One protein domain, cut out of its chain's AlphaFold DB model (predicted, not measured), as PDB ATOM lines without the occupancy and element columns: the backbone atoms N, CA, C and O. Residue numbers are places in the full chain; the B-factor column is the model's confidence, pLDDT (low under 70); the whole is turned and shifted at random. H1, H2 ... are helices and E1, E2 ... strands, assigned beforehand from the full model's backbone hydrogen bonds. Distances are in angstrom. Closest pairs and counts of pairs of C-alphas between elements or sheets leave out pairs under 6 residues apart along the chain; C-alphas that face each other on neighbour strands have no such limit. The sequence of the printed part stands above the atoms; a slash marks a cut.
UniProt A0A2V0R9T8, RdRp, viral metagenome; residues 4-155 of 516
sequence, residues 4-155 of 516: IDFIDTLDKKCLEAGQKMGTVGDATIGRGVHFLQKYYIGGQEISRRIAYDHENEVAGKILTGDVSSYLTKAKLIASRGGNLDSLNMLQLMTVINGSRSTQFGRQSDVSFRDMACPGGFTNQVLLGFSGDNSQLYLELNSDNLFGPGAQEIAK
ATOM      1  N   ILE A   4     -42.635 -58.369  34.716       50.81
ATOM      2  CA  ILE A   4     -43.689 -57.381  34.991       50.81
ATOM      3  C   ILE A   4     -43.398 -56.622  36.293       50.81
ATOM      4  O   ILE A   4     -43.411 -55.396  36.292       50.81
ATOM      5  N   ASP A   5     -43.018 -57.325  37.364       55.25
ATOM      6  CA  ASP A   5     -42.699 -56.697  38.655       55.25
ATOM      7  C   ASP A   5     -41.487 -55.760  38.550       55.25
ATOM      8  O   ASP A   5     -41.425 -54.724  39.215       55.25
ATOM      9  N   PHE A   6     -40.509 -56.112  37.705       51.22
ATOM     10  CA  PHE A   6     -39.337 -55.276  37.448       51.22
ATOM     11  C   PHE A   6     -39.714 -53.986  36.711       51.22
ATOM     12  O   PHE A   6     -39.266 -52.910  37.104       51.22
ATOM     13  N   ILE A   7     -40.562 -54.087  35.683       54.00
ATOM     14  CA  ILE A   7     -41.046 -52.936  34.910       54.00
ATOM     15  C   ILE A   7     -41.867 -51.995  35.801       54.00
ATOM     16  O   ILE A   7     -41.600 -50.797  35.804       54.00
ATOM     17  N   ASP A   8     -42.772 -52.525  36.626       58.44
ATOM     18  CA  ASP A   8     -43.589 -51.719  37.545       58.44
ATOM     19  C   ASP A   8     -42.747 -51.027  38.627       58.44
ATOM     20  O   ASP A   8     -43.019 -49.893  39.031       58.44
ATOM     21  N   THR A   9     -41.697 -51.698  39.109       64.56
ATOM     22  CA  THR A   9     -40.766 -51.113  40.084       64.56
ATOM     23  C   THR A   9     -39.936 -49.996  39.449       64.56
ATOM     24  O   THR A   9     -39.721 -48.956  40.076       64.56
ATOM     25  N   LEU A  10     -39.497 -50.187  38.201       53.53
ATOM     26  CA  LEU A  10     -38.764 -49.183  37.436       53.53
ATOM     27  C   LEU A  10     -39.643 -47.959  37.145       53.53
ATOM     28  O   LEU A  10     -39.198 -46.835  37.363       53.53
ATOM     29  N   ASP A  11     -40.895 -48.168  36.730       52.25
ATOM     30  CA  ASP A  11     -41.836 -47.089  36.415       52.25
ATOM     31  C   ASP A  11     -42.137 -46.223  37.648       52.25
ATOM     32  O   ASP A  11     -42.026 -44.996  37.602       52.25
ATOM     33  N   LYS A  12     -42.364 -46.850  38.814       64.31
ATOM     34  CA  LYS A  12     -42.503 -46.130  40.093       64.31
ATOM     35  C   LYS A  12     -41.271 -45.292  40.435       64.31
ATOM     36  O   LYS A  12     -41.411 -44.137  40.831       64.31
ATOM     37  N   LYS A  13     -40.065 -45.839  40.249       57.41
ATOM     38  CA  LYS A  13     -38.805 -45.119  40.505       57.41
ATOM     39  C   LYS A  13     -38.581 -43.964  39.524       57.41
ATOM     40  O   LYS A  13     -38.073 -42.917  39.919       57.41
ATOM     41  N   CYS A  14     -38.988 -44.118  38.266       45.97
ATOM     42  CA  CYS A  14     -38.929 -43.058  37.259       45.97
ATOM     43  C   CYS A  14     -39.921 -41.921  37.550       45.97
ATOM     44  O   CYS A  14     -39.561 -40.749  37.402       45.97
ATOM     45  N   LEU A  15     -41.131 -42.246  38.016       53.88
ATOM     46  CA  LEU A  15     -42.126 -41.264  38.454       53.88
ATOM     47  C   LEU A  15     -41.659 -40.490  39.694       53.88
ATOM     48  O   LEU A  15     -41.782 -39.265  39.725       53.88
ATOM     49  N   GLU A  16     -41.055 -41.172  40.674       54.09
ATOM     50  CA  GLU A  16     -40.410 -40.540  41.838       54.09
ATOM     51  C   GLU A  16     -39.298 -39.558  41.421       54.09
ATOM     52  O   GLU A  16     -39.119 -38.516  42.048       54.09
ATOM     53  N   ALA A  17     -38.590 -39.849  40.324       41.16
ATOM     54  CA  ALA A  17     -37.557 -38.986  39.750       41.16
ATOM     55  C   ALA A  17     -38.106 -37.849  38.854       41.16
ATOM     56  O   ALA A  17     -37.331 -37.176  38.171       41.16
ATOM     57  N   GLY A  18     -39.426 -37.631  38.819       33.41
ATOM     58  CA  GLY A  18     -40.057 -36.562  38.040       33.41
ATOM     59  C   GLY A  18     -40.080 -36.806  36.528       33.41
ATOM     60  O   GLY A  18     -40.293 -35.868  35.756       33.41
ATOM     61  N   GLN A  19     -39.863 -38.046  36.076       40.28
ATOM     62  CA  GLN A  19     -39.900 -38.386  34.657       40.28
ATOM     63  C   GLN A  19     -41.287 -38.883  34.246       40.28
ATOM     64  O   GLN A  19     -41.830 -39.835  34.799       40.28
ATOM     65  N   LYS A  20     -41.862 -38.242  33.225       40.69
ATOM     66  CA  LYS A  20     -43.142 -38.631  32.629       40.69
ATOM     67  C   LYS A  20     -42.873 -39.644  31.506       40.69
ATOM     68  O   LYS A  20     -42.544 -39.240  30.393       40.69
ATOM     69  N   MET A  21     -43.025 -40.947  31.767       44.75
ATOM     70  CA  MET A  21     -43.021 -42.026  30.751       44.75
ATOM     71  C   MET A  21     -44.323 -42.015  29.920       44.75
ATOM     72  O   MET A  21     -45.017 -43.012  29.766       44.75
ATOM     73  N   GLY A  22     -44.707 -40.841  29.415       40.66
ATOM     74  CA  GLY A  22     -46.014 -40.602  28.818       40.66
ATOM     75  C   GLY A  22     -45.943 -39.682  27.610       40.66
ATOM     76  O   GLY A  22     -46.503 -38.592  27.643       40.66
ATOM     77  N   THR A  23     -45.295 -40.143  26.542       38.34
ATOM     78  CA  THR A  23     -45.643 -39.776  25.158       38.34
ATOM     79  C   THR A  23     -45.674 -41.043  24.307       38.34
ATOM     80  O   THR A  23     -44.776 -41.354  23.526       38.34
ATOM     81  N   VAL A  24     -46.760 -41.793  24.503       43.31
ATOM     82  CA  VAL A  24     -47.209 -42.949  23.716       43.31
ATOM     83  C   VAL A  24     -47.757 -42.453  22.373       43.31
ATOM     84  O   VAL A  24     -48.954 -42.485  22.118       43.31
ATOM     85  N   GLY A  25     -46.872 -41.907  21.541       44.84
ATOM     86  CA  GLY A  25     -47.151 -41.727  20.119       44.84
ATOM     87  C   GLY A  25     -46.903 -43.016  19.342       44.84
ATOM     88  O   GLY A  25     -47.798 -43.464  18.652       44.84
ATOM     89  N   ASP A  26     -45.728 -43.645  19.498       41.94
ATOM     90  CA  ASP A  26     -45.305 -44.735  18.591       41.94
ATOM     91  C   ASP A  26     -44.256 -45.711  19.178       41.94
ATOM     92  O   ASP A  26     -43.458 -46.302  18.456       41.94
ATOM     93  N   ALA A  27     -44.201 -45.911  20.499       45.38
ATOM     94  CA  ALA A  27     -43.199 -46.799  21.111       45.38
ATOM     95  C   ALA A  27     -43.807 -48.044  21.777       45.38
ATOM     96  O   ALA A  27     -43.392 -48.442  22.858       45.38
ATOM     97  N   THR A  28     -44.777 -48.695  21.132       42.59
ATOM     98  CA  THR A  28     -45.280 -50.030  21.517       42.59
ATOM     99  C   THR A  28     -44.583 -51.147  20.741       42.59
ATOM    100  O   THR A  28     -45.191 -52.140  20.350       42.59
ATOM    101  N   ILE A  29     -43.272 -51.033  20.528       46.34
ATOM    102  CA  ILE A  29     -42.482 -52.202  20.145       46.34
ATOM    103  C   ILE A  29     -41.949 -52.775  21.452       46.34
ATOM    104  O   ILE A  29     -40.999 -52.238  22.009       46.34
ATOM    105  N   GLY A  30     -42.517 -53.887  21.937       48.16
ATOM    106  CA  GLY A  30     -42.074 -54.592  23.158       48.16
ATOM    107  C   GLY A  30     -40.622 -55.110  23.135       48.16
ATOM    108  O   GLY A  30     -40.230 -55.910  23.974       48.16
ATOM    109  N   ARG A  31     -39.824 -54.680  22.152       50.69
ATOM    110  CA  ARG A  31     -38.388 -54.931  22.004       50.69
ATOM    111  C   ARG A  31     -37.539 -53.685  22.272       50.69
ATOM    112  O   ARG A  31     -36.320 -53.818  22.256       50.69
ATOM    113  N   GLY A  32     -38.153 -52.512  22.454       55.47
ATOM    114  CA  GLY A  32     -37.486 -51.213  22.490       55.47
ATOM    115  C   GLY A  32     -37.771 -50.418  23.768       55.47
ATOM    116  O   GLY A  32     -38.933 -50.250  24.118       55.47
ATOM    117  N   VAL A  33     -36.751 -49.871  24.434       64.06
ATOM    118  CA  VAL A  33     -36.903 -48.930  25.561       64.06
ATOM    119  C   VAL A  33     -36.165 -47.639  25.234       64.06
ATOM    120  O   VAL A  33     -34.973 -47.664  24.951       64.06
ATOM    121  N   HIS A  34     -36.845 -46.497  25.280       63.25
ATOM    122  CA  HIS A  34     -36.194 -45.194  25.154       63.25
ATOM    123  C   HIS A  34     -35.980 -44.581  26.543       63.25
ATOM    124  O   HIS A  34     -36.947 -44.277  27.236       63.25
ATOM    125  N   PHE A  35     -34.728 -44.367  26.944       60.31
ATOM    126  CA  PHE A  35     -34.368 -43.821  28.252       60.31
ATOM    127  C   PHE A  35     -33.221 -42.812  28.120       60.31
ATOM    128  O   PHE A  35     -32.191 -43.122  27.530       60.31
ATOM    129  N   LEU A  36     -33.390 -41.591  28.647       66.81
ATOM    130  CA  LEU A  36     -32.376 -40.518  28.619       66.81
ATOM    131  C   LEU A  36     -31.765 -40.246  27.224       66.81
ATOM    132  O   LEU A  36     -30.554 -40.096  27.082       66.81
ATOM    133  N   GLN A  37     -32.600 -40.186  26.179       65.88
ATOM    134  CA  GLN A  37     -32.168 -40.020  24.774       65.88
ATOM    135  C   GLN A  37     -31.297 -41.165  24.218       65.88
ATOM    136  O   GLN A  37     -30.679 -41.018  23.160       65.88
ATOM    137  N   LYS A  38     -31.260 -42.305  24.910       69.00
ATOM    138  CA  LYS A  38     -30.734 -43.577  24.416       69.00
ATOM    139  C   LYS A  38     -31.905 -44.490  24.079       69.00
ATOM    140  O   LYS A  38     -32.885 -44.549  24.819       69.00
ATOM    141  N   TYR A  39     -31.811 -45.194  22.964       67.00
ATOM    142  CA  TYR A  39     -32.813 -46.146  22.516       67.00
ATOM    143  C   TYR A  39     -32.242 -47.557  22.585       67.00
ATOM    144  O   TYR A  39     -31.273 -47.865  21.909       67.00
ATOM    145  N   TYR A  40     -32.814 -48.414  23.416       66.50
ATOM    146  CA  TYR A  40     -32.377 -49.790  23.596       66.50
ATOM    147  C   TYR A  40     -33.276 -50.713  22.784       66.50
ATOM    148  O   TYR A  40     -34.454 -50.779  23.102       66.50
ATOM    149  N   ILE A  41     -32.771 -51.440  21.782       65.62
ATOM    150  CA  ILE A  41     -33.552 -52.427  21.012       65.62
ATOM    151  C   ILE A  41     -32.942 -53.815  21.184       65.62
ATOM    152  O   ILE A  41     -31.791 -54.032  20.819       65.62
ATOM    153  N   GLY A  42     -33.701 -54.779  21.712       57.72
ATOM    154  CA  GLY A  42     -33.233 -56.166  21.854       57.72
ATOM    155  C   GLY A  42     -31.942 -56.294  22.676       57.72
ATOM    156  O   GLY A  42     -31.119 -57.158  22.392       57.72
ATOM    157  N   GLY A  43     -31.739 -55.396  23.647       56.56
ATOM    158  CA  GLY A  43     -30.516 -55.290  24.450       56.56
ATOM    159  C   GLY A  43     -29.409 -54.415  23.844       56.56
ATOM    160  O   GLY A  43     -28.453 -54.106  24.547       56.56
ATOM    161  N   GLN A  44     -29.526 -53.978  22.585       62.12
ATOM    162  CA  GLN A  44     -28.551 -53.093  21.940       62.12
ATOM    163  C   GLN A  44     -28.831 -51.627  22.271       62.12
ATOM    164  O   GLN A  44     -29.957 -51.174  22.091       62.12
ATOM    165  N   GLU A  45     -27.821 -50.869  22.696       68.75
ATOM    166  CA  GLU A  45     -27.932 -49.419  22.882       68.75
ATOM    167  C   GLU A  45     -27.719 -48.673  21.554       68.75
ATOM    168  O   GLU A  45     -26.693 -48.821  20.897       68.75
ATOM    169  N   ILE A  46     -28.661 -47.802  21.203       68.06
ATOM    170  CA  ILE A  46     -28.587 -46.848  20.098       68.06
ATOM    171  C   ILE A  46     -28.608 -45.449  20.706       68.06
ATOM    172  O   ILE A  46     -29.598 -45.015  21.294       68.06
ATOM    173  N   SER A  47     -27.510 -44.717  20.570       66.88
ATOM    174  CA  SER A  47     -27.368 -43.361  21.106       66.88
ATOM    175  C   SER A  47     -27.126 -42.341  19.990       66.88
ATOM    176  O   SER A  47     -26.628 -42.666  18.911       66.88
ATOM    177  N   ARG A  48     -27.515 -41.081  20.234       67.56
ATOM    178  CA  ARG A  48     -27.331 -39.959  19.289       67.56
ATOM    179  C   ARG A  48     -25.861 -39.786  18.917       67.56
ATOM    180  O   ARG A  48     -25.000 -40.070  19.731       67.56
ATOM    181  N   ARG A  49     -25.527 -39.257  17.741       69.31
ATOM    182  CA  ARG A  49     -24.118 -38.979  17.395       69.31
ATOM    183  C   ARG A  49     -23.535 -37.883  18.300       69.31
ATOM    184  O   ARG A  49     -24.225 -36.917  18.611       69.31
ATOM    185  N   ILE A  50     -22.284 -38.054  18.729       75.06
ATOM    186  CA  ILE A  50     -21.513 -37.032  19.457       75.06
ATOM    187  C   ILE A  50     -20.724 -36.196  18.451       75.06
ATOM    188  O   ILE A  50     -20.154 -36.739  17.505       75.06
ATOM    189  N   ALA A  51     -20.675 -34.884  18.676       77.25
ATOM    190  CA  ALA A  51     -19.759 -34.005  17.966       77.25
ATOM    191  C   ALA A  51     -18.318 -34.250  18.442       77.25
ATOM    192  O   ALA A  51     -18.048 -34.328  19.642       77.25
ATOM    193  N   TYR A  52     -17.387 -34.372  17.493       77.44
ATOM    194  CA  TYR A  52     -15.963 -34.509  17.810       77.44
ATOM    195  C   TYR A  52     -15.385 -33.216  18.410       77.44
ATOM    196  O   TYR A  52     -14.615 -33.229  19.371       77.44
ATOM    197  N   ASP A  53     -15.842 -32.097  17.863       71.81
ATOM    198  CA  ASP A  53     -15.563 -30.718  18.251       71.81
ATOM    199  C   ASP A  53     -16.210 -30.336  19.610       71.81
ATOM    200  O   ASP A  53     -16.933 -31.130  20.229       71.81
ATOM    201  N   HIS A  54     -15.861 -29.158  20.135       70.06
ATOM    202  CA  HIS A  54     -16.563 -28.525  21.249       70.06
ATOM    203  C   HIS A  54     -17.348 -27.306  20.760       70.06
ATOM    204  O   HIS A  54     -16.779 -26.432  20.121       70.06
ATOM    205  N   GLU A  55     -18.596 -27.167  21.215       65.31
ATOM    206  CA  GLU A  55     -19.469 -26.029  20.874       65.31
ATOM    207  C   GLU A  55     -18.858 -24.648  21.178       65.31
ATOM    208  O   GLU A  55     -19.277 -23.643  20.612       65.31
ATOM    209  N   ASN A  56     -17.868 -24.588  22.074       69.50
ATOM    210  CA  ASN A  56     -17.142 -23.375  22.426       69.50
ATOM    211  C   ASN A  56     -15.662 -23.507  22.072       69.50
ATOM    212  O   ASN A  56     -15.068 -24.566  22.273       69.50
ATOM    213  N   GLU A  57     -15.040 -22.391  21.685       67.62
ATOM    214  CA  GLU A  57     -13.597 -22.323  21.448       67.62
ATOM    215  C   GLU A  57     -12.810 -22.817  22.672       67.62
ATOM    216  O   GLU A  57     -13.057 -22.397  23.814       67.62
ATOM    217  N   VAL A  58     -11.857 -23.719  22.421       66.94
ATOM    218  CA  VAL A  58     -11.044 -24.374  23.456       66.94
ATOM    219  C   VAL A  58      -9.581 -23.916  23.461       66.94
ATOM    220  O   VAL A  58      -8.792 -24.357  24.301       66.94
ATOM    221  N   ALA A  59      -9.214 -22.991  22.569       61.88
ATOM    222  CA  ALA A  59      -7.891 -22.375  22.556       61.88
ATOM    223  C   ALA A  59      -7.588 -21.733  23.924       61.88
ATOM    224  O   ALA A  59      -8.429 -21.044  24.503       61.88
ATOM    225  N   GLY A  60      -6.415 -22.021  24.496       62.50
ATOM    226  CA  GLY A  60      -6.034 -21.539  25.830       62.50
ATOM    227  C   GLY A  60      -6.812 -22.150  27.006       62.50
ATOM    228  O   GLY A  60      -6.636 -21.699  28.139       62.50
ATOM    229  N   LYS A  61      -7.676 -23.155  26.776       69.88
ATOM    230  CA  LYS A  61      -8.446 -23.851  27.831       69.88
ATOM    231  C   LYS A  61      -7.980 -25.287  28.093       69.88
ATOM    232  O   LYS A  61      -8.270 -25.805  29.176       69.88
ATOM    233  N   ILE A  62      -7.280 -25.906  27.143       74.00
ATOM    234  CA  ILE A  62      -6.689 -27.250  27.250       74.00
ATOM    235  C   ILE A  62      -5.171 -27.135  27.440       74.00
ATOM    236  O   ILE A  62      -4.529 -26.270  26.843       74.00
ATOM    237  N   LEU A  63      -4.609 -28.010  28.276       79.50
ATOM    238  CA  LEU A  63      -3.164 -28.153  28.457       79.50
ATOM    239  C   LEU A  63      -2.548 -28.833  27.228       79.50
ATOM    240  O   LEU A  63      -3.135 -29.761  26.678       79.50
ATOM    241  N   THR A  64      -1.358 -28.408  26.802       78.38
ATOM    242  CA  THR A  64      -0.663 -29.091  25.699       78.38
ATOM    243  C   THR A  64      -0.513 -30.587  25.989       78.38
ATOM    244  O   THR A  64      -0.234 -30.968  27.124       78.38
ATOM    245  N   GLY A  65      -0.728 -31.428  24.972       76.56
ATOM    246  CA  GLY A  65      -0.682 -32.887  25.085       76.56
ATOM    247  C   GLY A  65      -1.935 -33.539  25.688       76.56
ATOM    248  O   GLY A  65      -2.089 -34.751  25.571       76.56
ATOM    249  N   ASP A  66      -2.862 -32.776  26.280       80.25
ATOM    250  CA  ASP A  66      -4.095 -33.315  26.873       80.25
ATOM    251  C   ASP A  66      -5.182 -33.546  25.809       80.25
ATOM    252  O   ASP A  66      -6.131 -32.776  25.644       80.25
ATOM    253  N   VAL A  67      -5.003 -34.621  25.039       82.62
ATOM    254  CA  VAL A  67      -5.914 -35.034  23.957       82.62
ATOM    255  C   VAL A  67      -6.882 -36.146  24.358       82.62
ATOM    256  O   VAL A  67      -7.711 -36.554  23.543       82.62
ATOM    257  N   SER A  68      -6.816 -36.634  25.599       79.38
ATOM    258  CA  SER A  68      -7.557 -37.823  26.036       79.38
ATOM    259  C   SER A  68      -9.067 -37.682  25.833       79.38
ATOM    260  O   SER A  68      -9.714 -38.626  25.389       79.38
ATOM    261  N   SER A  69      -9.628 -36.484  26.039       79.19
ATOM    262  CA  SER A  69     -11.058 -36.233  25.804       79.19
ATOM    263  C   SER A  69     -11.480 -36.463  24.344       79.19
ATOM    264  O   SER A  69     -12.543 -37.032  24.088       79.19
ATOM    265  N   TYR A  70     -10.639 -36.089  23.377       84.62
ATOM    266  CA  TYR A  70     -10.883 -36.332  21.956       84.62
ATOM    267  C   TYR A  70     -10.720 -37.809  21.590       84.62
ATOM    268  O   TYR A  70     -11.483 -38.326  20.772       84.62
ATOM    269  N   LEU A  71      -9.771 -38.511  22.220       84.88
ATOM    270  CA  LEU A  71      -9.613 -39.959  22.050       84.88
ATOM    271  C   LEU A  71     -10.854 -40.703  22.566       84.88
ATOM    272  O   LEU A  71     -11.410 -41.536  21.850       84.88
ATOM    273  N   THR A  72     -11.370 -40.339  23.743       81.31
ATOM    274  CA  THR A  72     -12.623 -40.893  24.281       81.31
ATOM    275  C   THR A  72     -13.816 -40.572  23.375       81.31
ATOM    276  O   THR A  72     -14.629 -41.453  23.094       81.31
ATOM    277  N   LYS A  73     -13.914 -39.350  22.828       83.62
ATOM    278  CA  LYS A  73     -14.960 -39.011  21.844       83.62
ATOM    279  C   LYS A  73     -14.877 -39.879  20.587       83.62
ATOM    280  O   LYS A  73     -15.918 -40.332  20.120       83.62
ATOM    281  N   ALA A  74     -13.682 -40.147  20.054       84.12
ATOM    282  CA  ALA A  74     -13.524 -41.031  18.896       84.12
ATOM    283  C   ALA A  74     -14.071 -42.438  19.184       84.12
ATOM    284  O   ALA A  74     -14.847 -42.962  18.384       84.12
ATOM    285  N   LYS A  75     -13.766 -43.001  20.364       80.00
ATOM    286  CA  LYS A  75     -14.320 -44.287  20.830       80.00
ATOM    287  C   LYS A  75     -15.850 -44.254  20.910       80.00
ATOM    288  O   LYS A  75     -16.515 -45.185  20.461       80.00
ATOM    289  N   LEU A  76     -16.423 -43.172  21.443       79.50
ATOM    290  CA  LEU A  76     -17.877 -43.000  21.549       79.50
ATOM    291  C   LEU A  76     -18.569 -42.820  20.192       79.50
ATOM    292  O   LEU A  76     -19.736 -43.174  20.050       79.50
ATOM    293  N   ILE A  77     -17.893 -42.250  19.196       83.81
ATOM    294  CA  ILE A  77     -18.424 -42.171  17.830       83.81
ATOM    295  C   ILE A  77     -18.316 -43.546  17.155       83.81
ATOM    296  O   ILE A  77     -19.248 -43.961  16.463       83.81
ATOM    297  N   ALA A  78     -17.227 -44.280  17.403       79.31
ATOM    298  CA  ALA A  78     -17.020 -45.630  16.886       79.31
ATOM    299  C   ALA A  78     -18.106 -46.595  17.375       79.31
ATOM    300  O   ALA A  78     -18.695 -47.314  16.573       79.31
ATOM    301  N   SER A  79     -18.469 -46.527  18.660       73.75
ATOM    302  CA  SER A  79     -19.563 -47.320  19.242       73.75
ATOM    303  C   SER A  79     -20.960 -46.988  18.708       73.75
ATOM    304  O   SER A  79     -21.917 -47.698  19.005       73.75
ATOM    305  N   ARG A  80     -21.098 -45.914  17.920       75.25
ATOM    306  CA  ARG A  80     -22.365 -45.435  17.346       75.25
ATOM    307  C   ARG A  80     -22.422 -45.625  15.828       75.25
ATOM    308  O   ARG A  80     -23.160 -44.916  15.141       75.25
ATOM    309  N   GLY A  81     -21.634 -46.568  15.307       70.25
ATOM    310  CA  GLY A  81     -21.599 -46.914  13.884       70.25
ATOM    311  C   GLY A  81     -20.775 -45.952  13.028       70.25
ATOM    312  O   GLY A  81     -21.014 -45.838  11.826       70.25
ATOM    313  N   GLY A  82     -19.834 -45.220  13.631       73.50
ATOM    314  CA  GLY A  82     -18.835 -44.479  12.870       73.50
ATOM    315  C   GLY A  82     -17.878 -45.420  12.130       73.50
ATOM    316  O   GLY A  82     -17.630 -46.539  12.570       73.50
ATOM    317  N   ASN A  83     -17.331 -44.968  10.998       81.44
ATOM    318  CA  ASN A  83     -16.333 -45.741  10.258       81.44
ATOM    319  C   ASN A  83     -15.064 -45.898  11.115       81.44
ATOM    320  O   ASN A  83     -14.406 -44.904  11.426       81.44
ATOM    321  N   LEU A  84     -14.751 -47.138  11.503       80.31
ATOM    322  CA  LEU A  84     -13.673 -47.452  12.442       80.31
ATOM    323  C   LEU A  84     -12.299 -47.017  11.919       80.31
ATOM    324  O   LEU A  84     -11.537 -46.413  12.670       80.31
ATOM    325  N   ASP A  85     -12.011 -47.246  10.637       80.75
ATOM    326  CA  ASP A  85     -10.726 -46.889  10.026       80.75
ATOM    327  C   ASP A  85     -10.527 -45.371  10.004       80.75
ATOM    328  O   ASP A  85      -9.493 -44.862  10.444       80.75
ATOM    329  N   SER A  86     -11.549 -44.624   9.571       84.44
ATOM    330  CA  SER A  86     -11.511 -43.159   9.558       84.44
ATOM    331  C   SER A  86     -11.374 -42.572  10.964       84.44
ATOM    332  O   SER A  86     -10.688 -41.568  11.149       84.44
ATOM    333  N   LEU A  87     -12.016 -43.181  11.964       85.81
ATOM    334  CA  LEU A  87     -11.920 -42.737  13.355       85.81
ATOM    335  C   LEU A  87     -10.557 -43.051  13.972       85.81
ATOM    336  O   LEU A  87     -10.023 -42.212  14.695       85.81
ATOM    337  N   ASN A  88      -9.961 -44.194  13.638       83.25
ATOM    338  CA  ASN A  88      -8.601 -44.526  14.051       83.25
ATOM    339  C   ASN A  88      -7.586 -43.550  13.423       83.25
ATOM    340  O   ASN A  88      -6.712 -43.018  14.108       83.25
ATOM    341  N   MET A  89      -7.756 -43.201  12.140       85.31
ATOM    342  CA  MET A  89      -6.970 -42.130  11.506       85.31
ATOM    343  C   MET A  89      -7.164 -40.781  12.211       85.31
ATOM    344  O   MET A  89      -6.193 -40.059  12.433       85.31
ATOM    345  N   LEU A  90      -8.397 -40.444  12.602       86.88
ATOM    346  CA  LEU A  90      -8.701 -39.218  13.341       86.88
ATOM    347  C   LEU A  90      -8.028 -39.188  14.724       86.88
ATOM    348  O   LEU A  90      -7.529 -38.138  15.128       86.88
ATOM    349  N   GLN A  91      -7.966 -40.321  15.433       86.50
ATOM    350  CA  GLN A  91      -7.233 -40.437  16.700       86.50
ATOM    351  C   GLN A  91      -5.745 -40.139  16.503       86.50
ATOM    352  O   GLN A  91      -5.200 -39.288  17.205       86.50
ATOM    353  N   LEU A  92      -5.104 -40.758  15.507       85.31
ATOM    354  CA  LEU A  92      -3.687 -40.528  15.205       85.31
ATOM    355  C   LEU A  92      -3.412 -39.074  14.801       85.31
ATOM    356  O   LEU A  92      -2.476 -38.456  15.309       85.31
ATOM    357  N   MET A  93      -4.265 -38.492  13.955       86.69
ATOM    358  CA  MET A  93      -4.188 -37.072  13.598       86.69
ATOM    359  C   MET A  93      -4.322 -36.164  14.820       86.69
ATOM    360  O   MET A  93      -3.644 -35.145  14.913       86.69
ATOM    361  N   THR A  94      -5.167 -36.534  15.777       87.19
ATOM    362  CA  THR A  94      -5.371 -35.762  17.004       87.19
ATOM    363  C   THR A  94      -4.178 -35.846  17.940       87.19
ATOM    364  O   THR A  94      -3.819 -34.837  18.536       87.19
ATOM    365  N   VAL A  95      -3.506 -36.995  18.021       85.38
ATOM    366  CA  VAL A  95      -2.226 -37.114  18.734       85.38
ATOM    367  C   VAL A  95      -1.177 -36.208  18.087       85.38
ATOM    368  O   VAL A  95      -0.534 -35.430  18.783       85.38
ATOM    369  N   ILE A  96      -1.052 -36.232  16.756       83.75
ATOM    370  CA  ILE A  96      -0.104 -35.372  16.027       83.75
ATOM    371  C   ILE A  96      -0.432 -33.888  16.247       83.75
ATOM    372  O   ILE A  96       0.454 -33.098  16.560       83.75
ATOM    373  N   ASN A  97      -1.698 -33.494  16.155       82.12
ATOM    374  CA  ASN A  97      -2.100 -32.106  16.391       82.12
ATOM    375  C   ASN A  97      -1.965 -31.702  17.869       82.12
ATOM    376  O   ASN A  97      -1.663 -30.554  18.165       82.12
ATOM    377  N   GLY A  98      -2.157 -32.631  18.805       80.94
ATOM    378  CA  GLY A  98      -1.955 -32.399  20.235       80.94
ATOM    379  C   GLY A  98      -0.489 -32.296  20.641       80.94
ATOM    380  O   GLY A  98      -0.185 -31.610  21.618       80.94
ATOM    381  N   SER A  99       0.400 -32.944  19.880       81.75
ATOM    382  CA  SER A  99       1.855 -32.889  20.066       81.75
ATOM    383  C   SER A  99       2.409 -31.487  19.817       81.75
ATOM    384  O   SER A  99       3.334 -31.059  20.495       81.75
ATOM    385  N   ARG A 100       1.792 -30.725  18.904       81.94
ATOM    386  CA  ARG A 100       2.212 -29.368  18.539       81.94
ATOM    387  C   ARG A 100       1.074 -28.396  18.747       81.94
ATOM    388  O   ARG A 100       0.155 -28.316  17.936       81.94
ATOM    389  N   SER A 101       1.161 -27.602  19.804       79.81
ATOM    390  CA  SER A 101       0.140 -26.595  20.089       79.81
ATOM    391  C   SER A 101       0.759 -25.216  20.242       79.81
ATOM    392  O   SER A 101       1.797 -25.056  20.880       79.81
ATOM    393  N   THR A 102       0.094 -24.207  19.687       80.38
ATOM    394  CA  THR A 102       0.415 -22.810  19.978       80.38
ATOM    395  C   THR A 102      -0.454 -22.362  21.145       80.38
ATOM    396  O   THR A 102      -1.671 -22.253  21.010       80.38
ATOM    397  N   GLN A 103       0.162 -22.103  22.295       79.12
ATOM    398  CA  GLN A 103      -0.507 -21.615  23.500       79.12
ATOM    399  C   GLN A 103       0.037 -20.226  23.821       79.12
ATOM    400  O   GLN A 103       1.248 -20.026  23.863       79.12
ATOM    401  N   PHE A 104      -0.843 -19.240  24.018       84.00
ATOM    402  CA  PHE A 104      -0.443 -17.852  24.319       84.00
ATOM    403  C   PHE A 104       0.518 -17.235  23.279       84.00
ATOM    404  O   PHE A 104       1.384 -16.431  23.619       84.00
ATOM    405  N   GLY A 105       0.391 -17.643  22.009       82.44
ATOM    406  CA  GLY A 105       1.283 -17.224  20.920       82.44
ATOM    407  C   GLY A 105       2.665 -17.892  20.923       82.44
ATOM    408  O   GLY A 105       3.473 -17.590  20.051       82.44
ATOM    409  N   ARG A 106       2.937 -18.805  21.864       86.50
ATOM    410  CA  ARG A 106       4.195 -19.553  22.003       86.50
ATOM    411  C   ARG A 106       3.987 -20.989  21.539       86.50
ATOM    412  O   ARG A 106       2.930 -21.573  21.782       86.50
ATOM    413  N   GLN A 107       4.978 -21.556  20.863       82.25
ATOM    414  CA  GLN A 107       4.928 -22.959  20.462       82.25
ATOM    415  C   GLN A 107       5.287 -23.853  21.651       82.25
ATOM    416  O   GLN A 107       6.252 -23.588  22.361       82.25
ATOM    417  N   SER A 108       4.488 -24.894  21.845       83.69
ATOM    418  CA  SER A 108       4.726 -25.985  22.782       83.69
ATOM    419  C   SER A 108       4.778 -27.278  21.979       83.69
ATOM    420  O   SER A 108       3.852 -27.556  21.204       83.69
ATOM    421  N   ASP A 109       5.865 -28.026  22.142       84.06
ATOM    422  CA  ASP A 109       6.103 -29.301  21.469       84.06
ATOM    423  C   ASP A 109       6.234 -30.408  22.518       84.06
ATOM    424  O   ASP A 109       7.036 -30.325  23.452       84.06
ATOM    425  N   VAL A 110       5.410 -31.436  22.373       87.38
ATOM    426  CA  VAL A 110       5.408 -32.640  23.195       87.38
ATOM    427  C   VAL A 110       5.654 -33.792  22.243       87.38
ATOM    428  O   VAL A 110       4.825 -34.078  21.385       87.38
ATOM    429  N   SER A 111       6.794 -34.465  22.378       87.00
ATOM    430  CA  SER A 111       7.145 -35.523  21.438       87.00
ATOM    431  C   SER A 111       6.143 -36.682  21.504       87.00
ATOM    432  O   SER A 111       5.514 -36.932  22.533       87.00
ATOM    433  N   PHE A 112       6.041 -37.464  20.424       85.06
ATOM    434  CA  PHE A 112       5.217 -38.680  20.423       85.06
ATOM    435  C   PHE A 112       5.566 -39.618  21.593       85.06
ATOM    436  O   PHE A 112       4.677 -40.229  22.178       85.06
ATOM    437  N   ARG A 113       6.850 -39.688  21.969       87.12
ATOM    438  CA  ARG A 113       7.320 -40.473  23.115       87.12
ATOM    439  C   ARG A 113       6.742 -39.949  24.431       87.12
ATOM    440  O   ARG A 113       6.205 -40.736  25.198       87.12
ATOM    441  N   ASP A 114       6.785 -38.635  24.654       88.94
ATOM    442  CA  ASP A 114       6.204 -38.003  25.848       88.94
ATOM    443  C   ASP A 114       4.682 -38.248  25.944       88.94
ATOM    444  O   ASP A 114       4.125 -38.325  27.040       88.94
ATOM    445  N   MET A 115       3.999 -38.399  24.803       87.44
ATOM    446  CA  MET A 115       2.574 -38.739  24.770       87.44
ATOM    447  C   MET A 115       2.310 -40.223  25.053       87.44
ATOM    448  O   MET A 115       1.455 -40.523  25.882       87.44
ATOM    449  N   ALA A 116       3.014 -41.124  24.359       87.06
ATOM    450  CA  ALA A 116       2.679 -42.549  24.262       87.06
ATOM    451  C   ALA A 116       3.343 -43.455  25.314       87.06
ATOM    452  O   ALA A 116       2.886 -44.581  25.507       87.06
ATOM    453  N   CYS A 117       4.436 -43.018  25.947       89.25
ATOM    454  CA  CYS A 117       5.121 -43.801  26.978       89.25
ATOM    455  C   CYS A 117       4.256 -44.004  28.236       89.25
ATOM    456  O   CYS A 117       3.360 -43.200  28.508       89.25
ATOM    457  N   PRO A 118       4.539 -45.048  29.037       87.81
ATOM    458  CA  PRO A 118       3.880 -45.236  30.325       87.81
ATOM    459  C   PRO A 118       4.160 -44.057  31.271       87.81
ATOM    460  O   PRO A 118       5.300 -43.609  31.415       87.81
ATOM    461  N   GLY A 119       3.107 -43.516  31.884       84.00
ATOM    462  CA  GLY A 119       3.179 -42.286  32.680       84.00
ATOM    463  C   GLY A 119       3.217 -40.996  31.846       84.00
ATOM    464  O   GLY A 119       3.383 -39.912  32.410       84.00
ATOM    465  N   GLY A 120       3.078 -41.101  30.519       87.19
ATOM    466  CA  GLY A 120       3.004 -39.987  29.578       87.19
ATOM    467  C   GLY A 120       1.681 -39.216  29.628       87.19
ATOM    468  O   GLY A 120       0.862 -39.350  30.539       87.19
ATOM    469  N   PHE A 121       1.459 -38.361  28.628       86.75
ATOM    470  CA  PHE A 121       0.285 -37.477  28.614       86.75
ATOM    471  C   PHE A 121      -1.034 -38.212  28.352       86.75
ATOM    472  O   PHE A 121      -2.059 -37.802  28.902       86.75
ATOM    473  N   THR A 122      -1.031 -39.272  27.532       85.19
ATOM    474  CA  THR A 122      -2.268 -39.993  27.182       85.19
ATOM    475  C   THR A 122      -2.487 -41.253  28.010       85.19
ATOM    476  O   THR A 122      -3.642 -41.561  28.285       85.19
ATOM    477  N   ASN A 123      -1.424 -41.972  28.403       85.81
ATOM    478  CA  ASN A 123      -1.490 -43.283  29.075       85.81
ATOM    479  C   ASN A 123      -2.411 -44.302  28.373       85.81
ATOM    480  O   ASN A 123      -3.002 -45.170  29.009       85.81
ATOM    481  N   GLN A 124      -2.550 -44.210  27.050       87.25
ATOM    482  CA  GLN A 124      -3.434 -45.067  26.260       87.25
ATOM    483  C   GLN A 124      -2.666 -45.711  25.114       87.25
ATOM    484  O   GLN A 124      -1.824 -45.068  24.481       87.25
ATOM    485  N   VAL A 125      -3.012 -46.956  24.781       88.00
ATOM    486  CA  VAL A 125      -2.588 -47.550  23.508       88.00
ATOM    487  C   VAL A 125      -3.220 -46.734  22.380       88.00
ATOM    488  O   VAL A 125      -4.442 -46.664  22.268       88.00
ATOM    489  N   LEU A 126      -2.380 -46.098  21.560       83.75
ATOM    490  CA  LEU A 126      -2.806 -45.113  20.555       83.75
ATOM    491  C   LEU A 126      -3.399 -45.720  19.276       83.75
ATOM    492  O   LEU A 126      -3.908 -44.987  18.433       83.75
ATOM    493  N   LEU A 127      -3.308 -47.040  19.115       83.50
ATOM    494  CA  LEU A 127      -3.884 -47.768  17.990       83.50
ATOM    495  C   LEU A 127      -5.240 -48.347  18.390       83.50
ATOM    496  O   LEU A 127      -5.348 -48.988  19.435       83.50
ATOM    497  N   GLY A 128      -6.249 -48.161  17.542       84.94
ATOM    498  CA  GLY A 128      -7.583 -48.709  17.762       84.94
ATOM    499  C   GLY A 128      -8.348 -48.017  18.889       84.94
ATOM    500  O   GLY A 128      -8.220 -46.816  19.132       84.94
ATOM    501  N   PHE A 129      -9.171 -48.794  19.589       85.88
ATOM    502  CA  PHE A 129     -10.093 -48.322  20.619       85.88
ATOM    503  C   PHE A 129      -9.779 -49.014  21.950       85.88
ATOM    504  O   PHE A 129     -10.523 -49.880  22.405       85.88
ATOM    505  N   SER A 130      -8.644 -48.643  22.544       83.94
ATOM    506  CA  SER A 130      -8.163 -49.126  23.847       83.94
ATOM    507  C   SER A 130      -8.988 -48.601  25.030       83.94
ATOM    508  O   SER A 130      -9.853 -47.732  24.865       83.94
ATOM    509  N   GLY A 131      -8.700 -49.101  26.239       80.44
ATOM    510  CA  GLY A 131      -9.218 -48.531  27.488       80.44
ATOM    511  C   GLY A 131      -8.821 -47.060  27.679       80.44
ATOM    512  O   GLY A 131      -8.032 -46.502  26.916       80.44
ATOM    513  N   ASP A 132      -9.400 -46.380  28.667       80.88
ATOM    514  CA  ASP A 132      -9.061 -44.970  28.938       80.88
ATOM    515  C   ASP A 132      -7.712 -44.803  29.655       80.88
ATOM    516  O   ASP A 132      -7.141 -43.712  29.680       80.88
ATOM    517  N   ASN A 133      -7.186 -45.904  30.173       85.81
ATOM    518  CA  ASN A 133      -5.884 -46.046  30.786       85.81
ATOM    519  C   ASN A 133      -5.372 -47.473  30.548       85.81
ATOM    520  O   ASN A 133      -5.962 -48.439  31.043       85.81
ATOM    521  N   SER A 134      -4.281 -47.564  29.792       88.44
ATOM    522  CA  SER A 134      -3.569 -48.786  29.402       88.44
ATOM    523  C   SER A 134      -2.134 -48.783  29.946       88.44
ATOM    524  O   SER A 134      -1.234 -49.366  29.338       88.44
ATOM    525  N   GLN A 135      -1.886 -48.083  31.059       89.38
ATOM    526  CA  GLN A 135      -0.544 -47.906  31.612       89.38
ATOM    527  C   GLN A 135       0.162 -49.245  31.858       89.38
ATOM    528  O   GLN A 135       1.270 -49.420  31.361       89.38
ATOM    529  N   LEU A 136      -0.491 -50.217  32.507       88.88
ATOM    530  CA  LEU A 136       0.111 -51.534  32.753       88.88
ATOM    531  C   LEU A 136       0.535 -52.238  31.451       88.88
ATOM    532  O   LEU A 136       1.621 -52.803  31.371       88.88
ATOM    533  N   TYR A 137      -0.286 -52.177  30.396       91.38
ATOM    534  CA  TYR A 137       0.065 -52.762  29.097       91.38
ATOM    535  C   TYR A 137       1.304 -52.091  28.480       91.38
ATOM    536  O   TYR A 137       2.181 -52.773  27.935       91.38
ATOM    537  N   LEU A 138       1.375 -50.757  28.557       91.62
ATOM    538  CA  LEU A 138       2.493 -49.966  28.041       91.62
ATOM    539  C   LEU A 138       3.781 -50.228  28.829       91.62
ATOM    540  O   LEU A 138       4.839 -50.327  28.217       91.62
ATOM    541  N   GLU A 139       3.694 -50.396  30.150       91.06
ATOM    542  CA  GLU A 139       4.828 -50.746  31.013       91.06
ATOM    543  C   GLU A 139       5.386 -52.133  30.661       91.06
ATOM    544  O   GLU A 139       6.584 -52.267  30.414       91.06
ATOM    545  N   LEU A 140       4.523 -53.150  30.520       90.94
ATOM    546  CA  LEU A 140       4.938 -54.517  30.165       90.94
ATOM    547  C   LEU A 140       5.557 -54.630  28.764       90.94
ATOM    548  O   LEU A 140       6.325 -55.555  28.495       90.94
ATOM    549  N   ASN A 141       5.218 -53.710  27.860       90.56
ATOM    550  CA  ASN A 141       5.763 -53.662  26.505       90.56
ATOM    551  C   ASN A 141       6.791 -52.537  26.308       90.56
ATOM    552  O   ASN A 141       7.242 -52.351  25.177       90.56
ATOM    553  N   SER A 142       7.175 -51.811  27.363       89.75
ATOM    554  CA  SER A 142       7.991 -50.595  27.251       89.75
ATOM    555  C   SER A 142       9.306 -50.858  26.524       89.75
ATOM    556  O   SER A 142       9.620 -50.170  25.554       89.75
ATOM    557  N   ASP A 143      10.010 -51.927  26.905       88.50
ATOM    558  CA  ASP A 143      11.286 -52.303  26.291       88.50
ATOM    559  C   ASP A 143      11.162 -52.576  24.783       88.50
ATOM    560  O   ASP A 143      12.036 -52.197  24.004       88.50
ATOM    561  N   ASN A 144      10.053 -53.191  24.356       87.62
ATOM    562  CA  ASN A 144       9.804 -53.514  22.949       87.62
ATOM    563  C   ASN A 144       9.349 -52.293  22.137       87.62
ATOM    564  O   ASN A 144       9.645 -52.205  20.947       87.62
ATOM    565  N   LEU A 145       8.587 -51.382  22.752       87.50
ATOM    566  CA  LEU A 145       7.967 -50.242  22.069       87.50
ATOM    567  C   LEU A 145       8.862 -49.001  22.048       87.50
ATOM    568  O   LEU A 145       8.867 -48.262  21.063       87.50
ATOM    569  N   PHE A 146       9.601 -48.757  23.129       88.62
ATOM    570  CA  PHE A 146      10.336 -47.511  23.349       88.62
ATOM    571  C   PHE A 146      11.838 -47.714  23.579       88.62
ATOM    572  O   PHE A 146      12.589 -46.738  23.523       88.62
ATOM    573  N   GLY A 147      12.281 -48.961  23.747       86.06
ATOM    574  CA  GLY A 147      13.664 -49.319  24.045       86.06
ATOM    575  C   GLY A 147      13.879 -49.626  25.530       86.06
ATOM    576  O   GLY A 147      12.995 -49.376  26.348       86.06
ATOM    577  N   PRO A 148      15.047 -50.187  25.884       85.38
ATOM    578  CA  PRO A 148      15.289 -50.738  27.210       85.38
ATOM    579  C   PRO A 148      15.273 -49.665  28.303       85.38
ATOM    580  O   PRO A 148      15.903 -48.614  28.160       85.38
ATOM    581  N   GLY A 149      14.630 -49.981  29.427       83.06
ATOM    582  CA  GLY A 149      14.664 -49.163  30.640       83.06
ATOM    583  C   GLY A 149      13.716 -47.959  30.624       83.06
ATOM    584  O   GLY A 149      12.931 -47.752  29.696       83.06
ATOM    585  N   ALA A 150      13.747 -47.187  31.717       85.62
ATOM    586  CA  ALA A 150      12.822 -46.074  31.915       85.62
ATOM    587  C   ALA A 150      13.171 -44.931  30.960       85.62
ATOM    588  O   ALA A 150      14.314 -44.476  30.906       85.62
ATOM    589  N   GLN A 151      12.178 -44.461  30.216       89.25
ATOM    590  CA  GLN A 151      12.339 -43.406  29.227       89.25
ATOM    591  C   GLN A 151      12.201 -42.037  29.886       89.25
ATOM    592  O   GLN A 151      11.353 -41.841  30.750       89.25
ATOM    593  N   GLU A 152      12.992 -41.054  29.470       91.50
ATOM    594  CA  GLU A 152      12.793 -39.676  29.924       91.50
ATOM    595  C   GLU A 152      11.626 -39.031  29.171       91.50
ATOM    596  O   GLU A 152      11.687 -38.832  27.955       91.50
ATOM    597  N   ILE A 153      10.567 -38.690  29.906       91.50
ATOM    598  CA  ILE A 153       9.344 -38.077  29.382       91.50
ATOM    599  C   ILE A 153       9.118 -36.686  29.977       91.50
ATOM    600  O   ILE A 153       9.528 -36.395  31.098       91.50
ATOM    601  N   ALA A 154       8.472 -35.794  29.232       89.94
ATOM    602  CA  ALA A 154       8.106 -34.467  29.720       89.94
ATOM    603  C   ALA A 154       7.111 -34.557  30.888       89.94
ATOM    604  O   ALA A 154       6.115 -35.279  30.834       89.94
ATOM    605  N   LYS A 155       7.361 -33.781  31.943       87.88
ATOM    606  CA  LYS A 155       6.500 -33.723  33.120       87.88
ATOM    607  C   LYS A 155       5.160 -33.085  32.763       87.88
ATOM    608  O   LYS A 155       5.107 -31.939  32.313       87.88
TER     609      LYS A 155
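This is residues 4 to 155 of the 516 residues of the protein "RdRp" of viral metagenome (UniProt A0A2V0R9T8). The printed part is drawn out into two lobes: a small three-stranded sheet of E1, E2 and E3 towards one end, with helix H1 sticking out beside it, and a larger lobe built on the helical hairpin of H2 and H3. In the larger lobe the strand hairpin E4 and E5 follows on from the end of H3, with the short helix H4 packed on that end of H3, E6 beside H4, and H5 and H6 farther along. The 152 printed residues hold six named helices and six named strands, in the order H1 E1 E2 E3 H2 H3 E4 E5 H4 H5 H6 E6, and the class is mixed, helices and strands. The larger sheet has the order E1, E2, E3 and the smaller one E4, E5, both antiparallel. The whole is loose, with a radius of gyration of the C-alphas of 21.3 A, and elongated, spanning 60 by 38 by 31 A.

The larger sheet holds E1, residues 32 to 35, E2, residues 38 to 41, and E3, residues 44 to 47; E1 begins with C-alpha 32 at (-37.486, -51.213, 22.490). Before it stands H1, residues 4 to 16, 18.5 A from first to last C-alpha, with C-alpha 4 at (-43.689, -57.381, 34.991). After the sheet come H2, residues 68 to 78, 15.3 A long, and H3, residues 84 to 99, 22.6 A long and the longest helix. E4 is residues 100 to 103 and E5 residues 106 to 109. H4 is residues 112 to 116, H5 residues 135 to 140, 8.7 A long, and H6 residues 142 to 146. E6, residues 152 to 154, ends with C-alpha 154 at (8.106, -34.467, 29.720).

E1, E2 and E3 form a meander, each strand the antiparallel neighbour of the one before, with E1 and E3 as edge strands. In the hairpin of E1 and E2, N 33 and O 40 are 2.8 A apart, within hydrogen-bond range. In the hairpin of E2 and E3, N 46 and O 39 are 2.7 A apart, also within range. H1 is not on this sheet, with 0 pairs of C-alphas within 10 A, and H2 is not on it either, with 2 such pairs. H2 and H3 form a helical hairpin: they touch, closest at the C-alphas of Ala 78 and Leu 84, 5.9 A, and run opposite ways at a shallow tilt of 11 degrees. H3 touches H4 with residues 95 to 99 alone, closest at the C-alphas of Ser 99 and Phe 112, 6.7 A. E4 and E5 are an antiparallel hairpin at 151 degrees, with N 103 and O 106 2.9 A apart, within hydrogen-bond range. The closest C-alphas of H4 and E6 are those of Asp 114 and Ile 153, 4.7 A; E6 pairs with no named strand. H4 and H6 are close but not clearly touching, with the C-alphas of Arg 113 and Phe 146 7.7 A apart, while H4 and H5 are only just apart, at 8.3 A. H5 and H6 meet only through their link. In H1, H2, H3, H4, H5 and H6 every O i to N i+4 pair is within hydrogen-bond range.

The two C-alphas farthest apart are those of Gly 25 and Pro 148, 63.5 A. Residues 4 to 10, 12 to 18 and 22 to 28 stand free. The long links are H1 to E1, with 15 residues, E3 to H2, with 20, and H4 to H5, with 18; the other links are tight. The printed part has no cut. The mean pLDDT of the printed part is 74.2, and residues 4 to 49 and 55 to 61 are under 70, with H1 at a mean of 55.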